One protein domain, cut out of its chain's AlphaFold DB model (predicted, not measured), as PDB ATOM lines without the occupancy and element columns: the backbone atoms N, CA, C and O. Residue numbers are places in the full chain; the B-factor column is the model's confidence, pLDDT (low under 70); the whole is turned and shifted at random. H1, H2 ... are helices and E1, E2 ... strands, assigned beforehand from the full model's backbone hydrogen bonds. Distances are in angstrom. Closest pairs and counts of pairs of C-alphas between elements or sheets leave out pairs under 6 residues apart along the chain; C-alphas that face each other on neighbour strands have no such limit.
ATOM      1  N   LYS A   2      29.777  19.983  44.201       91.44
ATOM      2  CA  LYS A   2      30.147  21.087  43.300       91.44
ATOM      3  C   LYS A   2      31.569  21.562  43.545       91.44
ATOM      4  O   LYS A   2      32.118  21.359  44.630       91.44
ATOM      5  N   ILE A   3      32.139  22.227  42.550       95.12
ATOM      6  CA  ILE A   3      33.457  22.848  42.640       95.12
ATOM      7  C   ILE A   3      33.281  24.333  42.335       95.12
ATOM      8  O   ILE A   3      32.801  24.684  41.264       95.12
ATOM      9  N   ALA A   4      33.639  25.203  43.274       95.88
ATOM     10  CA  ALA A   4      33.668  26.643  43.064       95.88
ATOM     11  C   ALA A   4      35.121  27.087  42.909       95.88
ATOM     12  O   ALA A   4      35.899  27.019  43.860       95.88
ATOM     13  N   LEU A   5      35.479  27.539  41.714       96.62
ATOM     14  CA  LEU A   5      36.753  28.188  41.453       96.62
ATOM     15  C   LEU A   5      36.588  29.684  41.692       96.62
ATOM     16  O   LEU A   5      35.778  30.328  41.032       96.62
ATOM     17  N   ILE A   6      37.350  30.225  42.630       96.75
ATOM     18  CA  ILE A   6      37.291  31.619  43.048       96.75
ATOM     19  C   ILE A   6      38.665  32.229  42.814       96.75
ATOM     20  O   ILE A   6      39.662  31.725  43.323       96.75
ATOM     21  N   THR A   7      38.727  33.317  42.058       95.25
ATOM     22  CA  THR A   7      39.980  34.012  41.755       95.25
ATOM     23  C   THR A   7      39.853  35.478  42.133       95.25
ATOM     24  O   THR A   7      39.000  36.181  41.594       95.25
ATOM     25  N   ARG A   8      40.683  35.936  43.072       93.06
ATOM     26  CA  ARG A   8      40.797  37.341  43.462       93.06
ATOM     27  C   ARG A   8      41.871  38.021  42.625       93.06
ATOM     28  O   ARG A   8      43.038  37.634  42.661       93.06
ATOM     29  N   TYR A   9      41.450  39.048  41.908       89.94
ATOM     30  CA  TYR A   9      42.284  40.014  41.211       89.94
ATOM     31  C   TYR A   9      42.350  41.313  42.029       89.94
ATOM     32  O   TYR A   9      41.660  41.461  43.035       89.94
ATOM     33  N   ILE A  10      43.150  42.285  41.579       85.25
ATOM     34  CA  ILE A  10      43.365  43.561  42.290       85.25
ATOM     35  C   ILE A  10      42.053  44.343  42.513       85.25
ATOM     36  O   ILE A  10      41.923  45.058  43.500       85.25
ATOM     37  N   GLN A  11      41.088  44.247  41.593       88.56
ATOM     38  CA  GLN A  11      39.867  45.070  41.614       88.56
ATOM     39  C   GLN A  11      38.567  44.261  41.654       88.56
ATOM     40  O   GLN A  11      37.488  44.839  41.774       88.56
ATOM     41  N   GLU A  12      38.651  42.939  41.523       94.19
ATOM     42  CA  GLU A  12      37.480  42.079  41.406       94.19
ATOM     43  C   GLU A  12      37.767  40.661  41.892       94.19
ATOM     44  O   GLU A  12      38.913  40.215  41.959       94.19
ATOM     45  N   ILE A  13      36.701  39.933  42.201       95.69
ATOM     46  CA  ILE A  13      36.743  38.521  42.551       95.69
ATOM     47  C   ILE A  13      35.795  37.779  41.616       95.69
ATOM     48  O   ILE A  13      34.591  38.026  41.631       95.69
ATOM     49  N   SER A  14      36.330  36.865  40.815       97.25
ATOM     50  CA  SER A  14      35.551  36.010  39.919       97.25
ATOM     51  C   SER A  14      35.247  34.675  40.594       97.25
ATOM     52  O   SER A  14      36.114  34.106  41.261       97.25
ATOM     53  N   LEU A  15      34.029  34.170  40.412       97.44
ATOM     54  CA  LEU A  15      33.596  32.840  40.819       97.44
ATOM     55  C   LEU A  15      33.046  32.090  39.610       97.44
ATOM     56  O   LEU A  15      32.140  32.575  38.937       97.44
ATOM     57  N   ILE A  16      33.508  30.859  39.407       97.56
ATOM     58  CA  ILE A  16      32.922  29.913  38.457       97.56
ATOM     59  C   ILE A  16      32.527  28.649  39.215       97.56
ATOM     60  O   ILE A  16      33.348  28.036  39.900       97.56
ATOM     61  N   LEU A  17      31.260  28.260  39.101       96.25
ATOM     62  CA  LEU A  17      30.721  27.054  39.717       96.25
ATOM     63  C   LEU A  17      30.621  25.940  38.678       96.25
ATOM     64  O   LEU A  17      30.009  26.123  37.626       96.25
ATOM     65  N   TYR A  18      31.155  24.775  39.015       96.06
ATOM     66  CA  TYR A  18      31.126  23.566  38.204       96.06
ATOM     67  C   TYR A  18      30.381  22.438  38.915       96.06
ATOM     68  O   TYR A  18      30.337  22.376  40.151       96.06
ATOM     69  N   ASP A  19      29.821  21.526  38.127       92.88
ATOM     70  CA  ASP A  19      29.383  20.222  38.610       92.88
ATOM     71  C   ASP A  19      30.554  19.233  38.761       92.88
ATOM     72  O   ASP A  19      31.727  19.570  38.590       92.88
ATOM     73  N   GLU A  20      30.227  17.995  39.115       89.19
ATOM     74  CA  GLU A  20      31.196  16.909  39.285       89.19
ATOM     75  C   GLU A  20      31.862  16.446  37.980       89.19
ATOM     76  O   GLU A  20      32.940  15.862  38.024       89.19
ATOM     77  N   ASN A  21      31.262  16.754  36.827       93.94
ATOM     78  CA  ASN A  21      31.795  16.465  35.497       93.94
ATOM     79  C   ASN A  21      32.569  17.660  34.917       93.94
ATOM     80  O   ASN A  21      32.886  17.668  33.728       93.94
ATOM     81  N   LEU A  22      32.864  18.672  35.745       92.44
ATOM     82  CA  LEU A  22      33.494  19.932  35.348       92.44
ATOM     83  C   LEU A  22      32.689  20.717  34.300       92.44
ATOM     84  O   LEU A  22      33.239  21.556  33.583       92.44
ATOM     85  N   LEU A  23      31.375  20.502  34.231       95.25
ATOM     86  CA  LEU A  23      30.481  21.339  33.444       95.25
ATOM     87  C   LEU A  23      30.185  22.618  34.221       95.25
ATOM     88  O   LEU A  23      29.778  22.587  35.385       95.25
ATOM     89  N   LYS A  24      30.393  23.761  33.567       96.12
ATOM     90  CA  LYS A  24      30.113  25.076  34.143       96.12
ATOM     91  C   LYS A  24      28.606  25.242  34.353       96.12
ATOM     92  O   LYS A  24      27.829  25.162  33.405       96.12
ATOM     93  N   LEU A  25      28.222  25.523  35.591       94.06
ATOM     94  CA  LEU A  25      26.844  25.756  36.014       94.06
ATOM     95  C   LEU A  25      26.527  27.239  36.159       94.06
ATOM     96  O   LEU A  25      25.433  27.665  35.803       94.06
ATOM     97  N   ASN A  26      27.462  28.014  36.712       95.06
ATOM     98  CA  ASN A  26      27.284  29.450  36.891       95.06
ATOM     99  C   ASN A  26      28.620  30.196  36.890       95.06
ATOM    100  O   ASN A  26      29.671  29.604  37.134       95.06
ATOM    101  N   GLU A  27      28.564  31.499  36.646       96.50
ATOM    102  CA  GLU A  27      29.690  32.424  36.759       96.50
ATOM    103  C   GLU A  27      29.191  33.769  37.280       96.50
ATOM    104  O   GLU A  27      28.152  34.254  36.839       96.50
ATOM    105  N   GLU A  28      29.917  34.342  38.231       96.94
ATOM    106  CA  GLU A  28      29.595  35.619  38.867       96.94
ATOM    107  C   GLU A  28      30.883  36.386  39.175       96.94
ATOM    108  O   GLU A  28      31.930  35.783  39.429       96.94
ATOM    109  N   SER A  29      30.786  37.713  39.229       96.81
ATOM    110  CA  SER A  29      31.882  38.589  39.650       96.81
ATOM    111  C   SER A  29      31.445  39.487  40.803       96.81
ATOM    112  O   SER A  29      30.324  39.997  40.836       96.81
ATOM    113  N   PHE A  30      32.357  39.713  41.741       96.38
ATOM    114  CA  PHE A  30      32.131  40.473  42.966       96.38
ATOM    115  C   PHE A  30      33.196  41.556  43.118       96.38
ATOM    116  O   PHE A  30      34.342  41.378  42.713       96.38
ATOM    117  N   LYS A  31      32.828  42.685  43.731       94.06
ATOM    118  CA  LYS A  31      33.770  43.782  44.014       94.06
ATOM    119  C   LYS A  31      34.599  43.549  45.275       94.06
ATOM    120  O   LYS A  31      35.652  44.153  45.433       94.06
ATOM    121  N   ASP A  32      34.103  42.716  46.182       91.75
ATOM    122  CA  ASP A  32      34.653  42.538  47.519       91.75
ATOM    123  C   ASP A  32      34.337  41.138  48.071       91.75
ATOM    124  O   ASP A  32      33.437  40.433  47.594       91.75
ATOM    125  N   LEU A  33      35.102  40.736  49.090       92.06
ATOM    126  CA  LEU A  33      35.011  39.411  49.704       92.06
ATOM    127  C   LEU A  33      33.702  39.221  50.490       92.06
ATOM    128  O   LEU A  33      33.207  38.102  50.592       92.06
ATOM    129  N   TYR A  34      33.110  40.300  51.011       93.44
ATOM    130  CA  TYR A  34      31.848  40.247  51.752       93.44
ATOM    131  C   TYR A  34      30.684  39.844  50.838       93.44
ATOM    132  O   TYR A  34      29.937  38.918  51.155       93.44
ATOM    133  N   SER A  35      30.578  40.478  49.671       95.31
ATOM    134  CA  SER A  35      29.580  40.172  48.646       95.31
ATOM    135  C   SER A  35      29.728  38.740  48.128       95.31
ATOM    136  O   SER A  35      28.733  38.018  48.018       95.31
ATOM    137  N   LEU A  36      30.969  38.297  47.880       95.94
ATOM    138  CA  LEU A  36      31.260  36.907  47.527       95.94
ATOM    139  C   LEU A  36      30.791  35.951  48.632       95.94
ATOM    140  O   LEU A  36      30.051  35.010  48.357       95.94
ATOM    141  N   ASN A  37      31.199  36.182  49.880       94.88
ATOM    142  CA  ASN A  37      30.855  35.305  50.996       94.88
ATOM    143  C   ASN A  37      29.340  35.220  51.197       94.88
ATOM    144  O   ASN A  37      28.813  34.124  51.367       94.88
ATOM    145  N   PHE A  38      28.620  36.337  51.082       94.00
ATOM    146  CA  PHE A  38      27.158  36.331  51.106       94.00
ATOM    147  C   PHE A  38      26.570  35.449  49.995       94.00
ATOM    148  O   PHE A  38      25.665  34.653  50.246       94.00
ATOM    149  N   TYR A  39      27.107  35.537  48.776       94.50
ATOM    150  CA  TYR A  39      26.684  34.679  47.672       94.50
ATOM    151  C   TYR A  39      26.974  33.194  47.937       94.50
ATOM    152  O   TYR A  39      26.094  32.360  47.701       94.50
ATOM    153  N   LEU A  40      28.161  32.856  48.456       93.88
ATOM    154  CA  LEU A  40      28.565  31.474  48.743       93.88
ATOM    155  C   LEU A  40      27.577  30.774  49.687       93.88
ATOM    156  O   LEU A  40      27.240  29.612  49.464       93.88
ATOM    157  N   GLN A  41      27.027  31.492  50.671       91.31
ATOM    158  CA  GLN A  41      26.000  30.975  51.591       91.31
ATOM    159  C   GLN A  41      24.704  30.549  50.876       91.31
ATOM    160  O   GLN A  41      23.934  29.742  51.395       91.31
ATOM    161  N   THR A  42      24.441  31.068  49.672       91.69
ATOM    162  CA  THR A  42      23.250  30.710  48.886       91.69
ATOM    163  C   THR A  42      23.428  29.436  48.057       91.69
ATOM    164  O   THR A  42      22.425  28.856  47.638       91.69
ATOM    165  N   ILE A  43      24.669  28.976  47.837       90.69
ATOM    166  CA  ILE A  43      24.986  27.834  46.961       90.69
ATOM    167  C   ILE A  43      24.243  26.554  47.374       90.69
ATOM    168  O   ILE A  43      23.597  25.970  46.499       90.69
ATOM    169  N   PRO A  44      24.238  26.133  48.659       89.19
ATOM    170  CA  PRO A  44      23.525  24.923  49.074       89.19
ATOM    171  C   PRO A  44      22.048  24.937  48.686       89.19
ATOM    172  O   PRO A  44      21.528  23.960  48.154       89.19
ATOM    173  N   LYS A  45      21.380  26.080  48.887       88.50
ATOM    174  CA  LYS A  45      19.948  26.244  48.606       88.50
ATOM    175  C   LYS A  45      19.654  26.348  47.116       88.50
ATOM    176  O   LYS A  45      18.671  25.778  46.657       88.50
ATOM    177  N   LYS A  46      20.482  27.074  46.360       89.38
ATOM    178  CA  LYS A  46      20.274  27.294  44.921       89.38
ATOM    179  C   LYS A  46      20.522  26.042  44.088       89.38
ATOM    180  O   LYS A  46      19.820  25.829  43.107       89.38
ATOM    181  N   PHE A  47      21.515  25.244  44.468       86.25
ATOM    182  CA  PHE A  47      21.952  24.096  43.675       86.25
ATOM    183  C   PHE A  47      21.614  22.746  44.323       86.25
ATOM    184  O   PHE A  47      21.897  21.718  43.719       86.25
ATOM    185  N   GLY A  48      20.978  22.743  45.504       82.69
ATOM    186  CA  GLY A  48      20.536  21.532  46.203       82.69
ATOM    187  C   GLY A  48      21.691  20.675  46.721       82.69
ATOM    188  O   GLY A  48      21.590  19.453  46.732       82.69
ATOM    189  N   GLU A  49      22.812  21.298  47.086       77.00
ATOM    190  CA  GLU A  49      24.072  20.593  47.337       77.00
ATOM    191  C   GLU A  49      24.486  20.677  48.799       77.00
ATOM    192  O   GLU A  49      24.505  21.745  49.406       77.00
ATOM    193  N   GLU A  50      24.881  19.531  49.346       79.00
ATOM    194  CA  GLU A  50      25.363  19.435  50.721       79.00
ATOM    195  C   GLU A  50      26.846  19.782  50.841       79.00
ATOM    196  O   GLU A  50      27.295  20.146  51.923       79.00
ATOM    197  N   LYS A  51      27.623  19.627  49.755       89.44
ATOM    198  CA  LYS A  51      29.081  19.799  49.778       89.44
ATOM    199  C   LYS A  51      29.619  20.501  48.541       89.44
ATOM    200  O   LYS A  51      29.285  20.156  47.403       89.44
ATOM    201  N   THR A  52      30.533  21.437  48.761       92.62
ATOM    202  CA  THR A  52      31.230  22.161  47.697       92.62
ATOM    203  C   THR A  52      32.710  22.287  48.022       92.62
ATOM    204  O   THR A  52      33.082  22.677  49.128       92.62
ATOM    205  N   LEU A  53      33.556  21.960  47.049       94.38
ATOM    206  CA  LEU A  53      34.978  22.270  47.095       94.38
ATOM    207  C   LEU A  53      35.172  23.715  46.634       94.38
ATOM    208  O   LEU A  53      34.921  24.026  45.474       94.38
ATOM    209  N   LEU A  54      35.602  24.589  47.535       95.06
ATOM    210  CA  LEU A  54      36.002  25.954  47.219       95.06
ATOM    211  C   LEU A  54      37.508  25.960  46.950       95.06
ATOM    212  O   LEU A  54      38.301  25.535  47.791       95.06
ATOM    213  N   ILE A  55      37.890  26.438  45.774       95.00
ATOM    214  CA  ILE A  55      39.276  26.637  45.365       95.00
ATOM    215  C   ILE A  55      39.471  28.141  45.267       95.00
ATOM    216  O   ILE A  55      38.952  28.760  44.344       95.00
ATOM    217  N   TYR A  56      40.176  28.731  46.225       94.25
ATOM    218  CA  TYR A  56      40.426  30.166  46.267       94.25
ATOM    219  C   TYR A  56      41.854  30.473  45.841       94.25
ATOM    220  O   TYR A  56      42.799  29.953  46.429       94.25
ATOM    221  N   ASN A  57      41.998  31.312  44.822       92.44
ATOM    222  CA  ASN A  57      43.268  31.776  44.295       92.44
ATOM    223  C   ASN A  57      43.378  33.294  44.460       92.44
ATOM    224  O   ASN A  57      42.619  34.047  43.852       92.44
ATOM    225  N   ASP A  58      44.326  33.738  45.273       89.81
ATOM    226  CA  ASP A  58      44.596  35.144  45.550       89.81
ATOM    227  C   ASP A  58      45.766  35.638  44.689       89.81
ATOM    228  O   ASP A  58      46.935  35.544  45.072       89.81
ATOM    229  N   LEU A  59      45.449  36.135  43.490       85.19
ATOM    230  CA  LEU A  59      46.450  36.657  42.556       85.19
ATOM    231  C   LEU A  59      46.934  38.059  42.946       85.19
ATOM    232  O   LEU A  59      48.025  38.463  42.547       85.19
ATOM    233  N   GLU A  60      46.175  38.792  43.765       76.50
ATOM    234  CA  GLU A  60      46.600  40.090  44.300       76.50
ATOM    235  C   GLU A  60      47.871  39.941  45.155       76.50
ATOM    236  O   GLU A  60      48.811  40.735  45.039       76.50
ATOM    237  N   LYS A  61      47.957  38.863  45.946       70.06
ATOM    238  CA  LYS A  61      49.165  38.525  46.717       70.06
ATOM    239  C   LYS A  61      50.391  38.247  45.840       70.06
ATOM    240  O   LYS A  61      51.503  38.442  46.322       70.06
ATOM    241  N   ILE A  62      50.215  37.856  44.575       62.28
ATOM    242  CA  ILE A  62      51.320  37.615  43.634       62.28
ATOM    243  C   ILE A  62      51.839  38.942  43.059       62.28
ATOM    244  O   ILE A  62      53.038  39.206  43.117       62.28
ATOM    245  N   CYS A  63      50.958  39.833  42.586       53.62
ATOM    246  CA  CYS A  63      51.375  41.122  42.009       53.62
ATOM    247  C   CYS A  63      52.073  42.052  43.018       53.62
ATOM    248  O   CYS A  63      52.953  42.829  42.647       53.62
ATOM    249  N   LEU A  84      42.336  25.547  49.539       91.44
ATOM    250  CA  LEU A  84      41.318  24.543  49.243       91.44
ATOM    251  C   LEU A  84      40.467  24.317  50.488       91.44
ATOM    252  O   LEU A  84      40.987  23.946  51.539       91.44
ATOM    253  N   ILE A  85      39.162  24.533  50.366       92.69
ATOM    254  CA  ILE A  85      38.214  24.460  51.479       92.69
ATOM    255  C   ILE A  85      37.064  23.546  51.071       92.69
ATOM    256  O   ILE A  85      36.464  23.717  50.014       92.69
ATOM    257  N   VAL A  86      36.724  22.575  51.916       91.62
ATOM    258  CA  VAL A  86      35.538  21.733  51.708       91.62
ATOM    259  C   VAL A  86      34.410  22.258  52.589       91.62
ATOM    260  O   VAL A  86      34.397  22.018  53.796       91.62
ATOM    261  N   ALA A  87      33.449  22.949  51.982       90.56
ATOM    262  CA  ALA A  87      32.244  23.415  52.655       90.56
ATOM    263  C   ALA A  87      31.189  22.295  52.655       90.56
ATOM    264  O   ALA A  87      30.945  21.691  51.613       90.56
ATOM    265  N   GLN A  88      30.604  21.972  53.815       83.12
ATOM    266  CA  GLN A  88      29.630  20.870  53.985       83.12
ATOM    267  C   GLN A  88      28.368  21.246  54.789       83.12
ATOM    268  O   GLN A  88      27.490  20.421  55.019       83.12
ATOM    269  N   LYS A  89      28.312  22.468  55.319       75.88
ATOM    270  CA  LYS A  89      27.217  23.012  56.142       75.88
ATOM    271  C   LYS A  89      26.963  24.455  55.718       75.88
ATOM    272  O   LYS A  89      27.918  25.097  55.289       75.88
ATOM    273  N   GLU A  90      25.750  24.983  55.896       67.31
ATOM    274  CA  GLU A  90      25.392  26.351  55.460       67.31
ATOM    275  C   GLU A  90      26.468  27.385  55.853       67.31
ATOM    276  O   GLU A  90      27.038  28.035  54.985       67.31
ATOM    277  N   ASN A  91      26.911  27.391  57.114       74.50
ATOM    278  CA  ASN A  91      27.885  28.375  57.614       74.50
ATOM    279  C   ASN A  91      29.358  28.104  57.237       74.50
ATOM    280  O   ASN A  91      30.236  28.858  57.643       74.50
ATOM    281  N   SER A  92      29.663  27.027  56.508       82.81
ATOM    282  CA  SER A  92      31.044  26.682  56.109       82.81
ATOM    283  C   SER A  92      31.463  27.263  54.753       82.81
ATOM    284  O   SER A  92      32.603  27.092  54.331       82.81
ATOM    285  N   TYR A  93      30.546  27.956  54.079       88.62
ATOM    286  CA  TYR A  93      30.749  28.603  52.785       88.62
ATOM    287  C   TYR A  93      31.379  29.992  52.953       88.62
ATOM    288  O   TYR A  93      30.705  31.012  52.811       88.62
ATOM    289  N   PHE A  94      32.659  30.033  53.319       90.69
ATOM    290  CA  PHE A  94      33.346  31.283  53.637       90.69
ATOM    291  C   PHE A  94      34.828  31.240  53.255       90.69
ATOM    292  O   PHE A  94      35.505  30.237  53.489       90.69
ATOM    293  N   ILE A  95      35.325  32.348  52.710       88.69
ATOM    294  CA  ILE A  95      36.744  32.624  52.483       88.69
ATOM    295  C   ILE A  95      37.185  33.704  53.476       88.69
ATOM    296  O   ILE A  95      36.559  34.764  53.545       88.69
ATOM    297  N   GLY A  96      38.241  33.420  54.245       82.06
ATOM    298  CA  GLY A  96      38.873  34.382  55.155       82.06
ATOM    299  C   GLY A  96      39.863  35.312  54.449       82.06
ATOM    300  O   GLY A  96      40.340  34.991  53.360       82.06
ATOM    301  N   GLU A  97      40.152  36.456  55.075       63.66
ATOM    302  CA  GLU A  97      41.148  37.442  54.610       63.66
ATOM    303  C   GLU A  97      42.601  36.982  54.828       63.66
ATOM    304  O   GLU A  97      42.883  36.402  55.904       63.66
TER     305      GLU A  97
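AT A GLANCE: This is residues 2 to 63 and 84 to 97 of the 97 residues of an uncharacterized protein of Candidatus Nitrosocosmicus sp. SS (UniProt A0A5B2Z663). One twisted sheet of five strands forms a wall, with H1 over one face and the closing stretch, residues 93 to 97, on that same side; the other face is bare. H2 grazes the sheet near one end of its strands, and H3 lies past the other end, beyond E1 and E4. The printed part has 76 residues with five named strands and three named helices, along the chain E1 E2 E3 H1 H2 E4 H3 E5; the mixed sheet runs E3 E2 E1 E4 E5, and the class is mixed, helices and strands. It is compact, with a radius of gyration of the C-alphas of 11.7 A and spans of 35 by 25 by 19 A.

HOW THE PARTS SIT: Inner strand E1, residues 2 to 8, is parallel to E4, residues 52 to 58, at 14 degrees, with N 6 and O 55 2.8 A apart. On its other side E1 forms an antiparallel hairpin with E2, residues 13 to 18, with N 5 and O 16 2.8 A apart. E2 and edge strand E3, residues 24 to 30, form another hairpin, with N 15 and O 28 2.8 A apart; E1 E2 E3 are a meander, each strand the antiparallel neighbour of the one before. Edge strand E5, residues 84 to 87, is antiparallel to E4 at 145 degrees, with N 54 and O 85 2.8 A apart. H1, residues 33 to 40, is on the sheet; its closest C-alphas to E3 are Leu 36 and Phe 30, 5.9 A. H2, residues 43 to 47, only grazes the sheet and meets H1 only through their link. E3, H1 H2 and E4 make a split strand-helix-strand unit, two strands running the same way with E2 E1 between them, its crossover right-handed. H3, residues 60 to 63, is not on the sheet; C-alphas 60 and 8, its closest to E1, are 6.5 A apart. Every O i to N i+4 pair is within hydrogen-bond range in H1 and H2; H3 is too short for one.

IN THESE COORDINATES: E1 begins at C-alpha 2 (30.147, 21.087, 43.300) and is 19.4 A long; E4 is 18.8 A, E3 17.9 A and E2 16.6 A. H1 begins at C-alpha 33 (35.011, 39.411, 49.704) and is 10.3 A long. E5 ends at C-alpha 87 (32.244, 23.415, 52.655).

THE WHOLE: The C-alphas of Gly 48 and Cys 63 are the two farthest apart, 36.8 A. Residues 64 to 83 are not printed, and C-alphas 63 and 84 are 20.7 A apart across the cut. The links printed whole between named elements are tight. The mean pLDDT of the printed part is 89.4; residues 62 to 63, 90 and 97 are under 70.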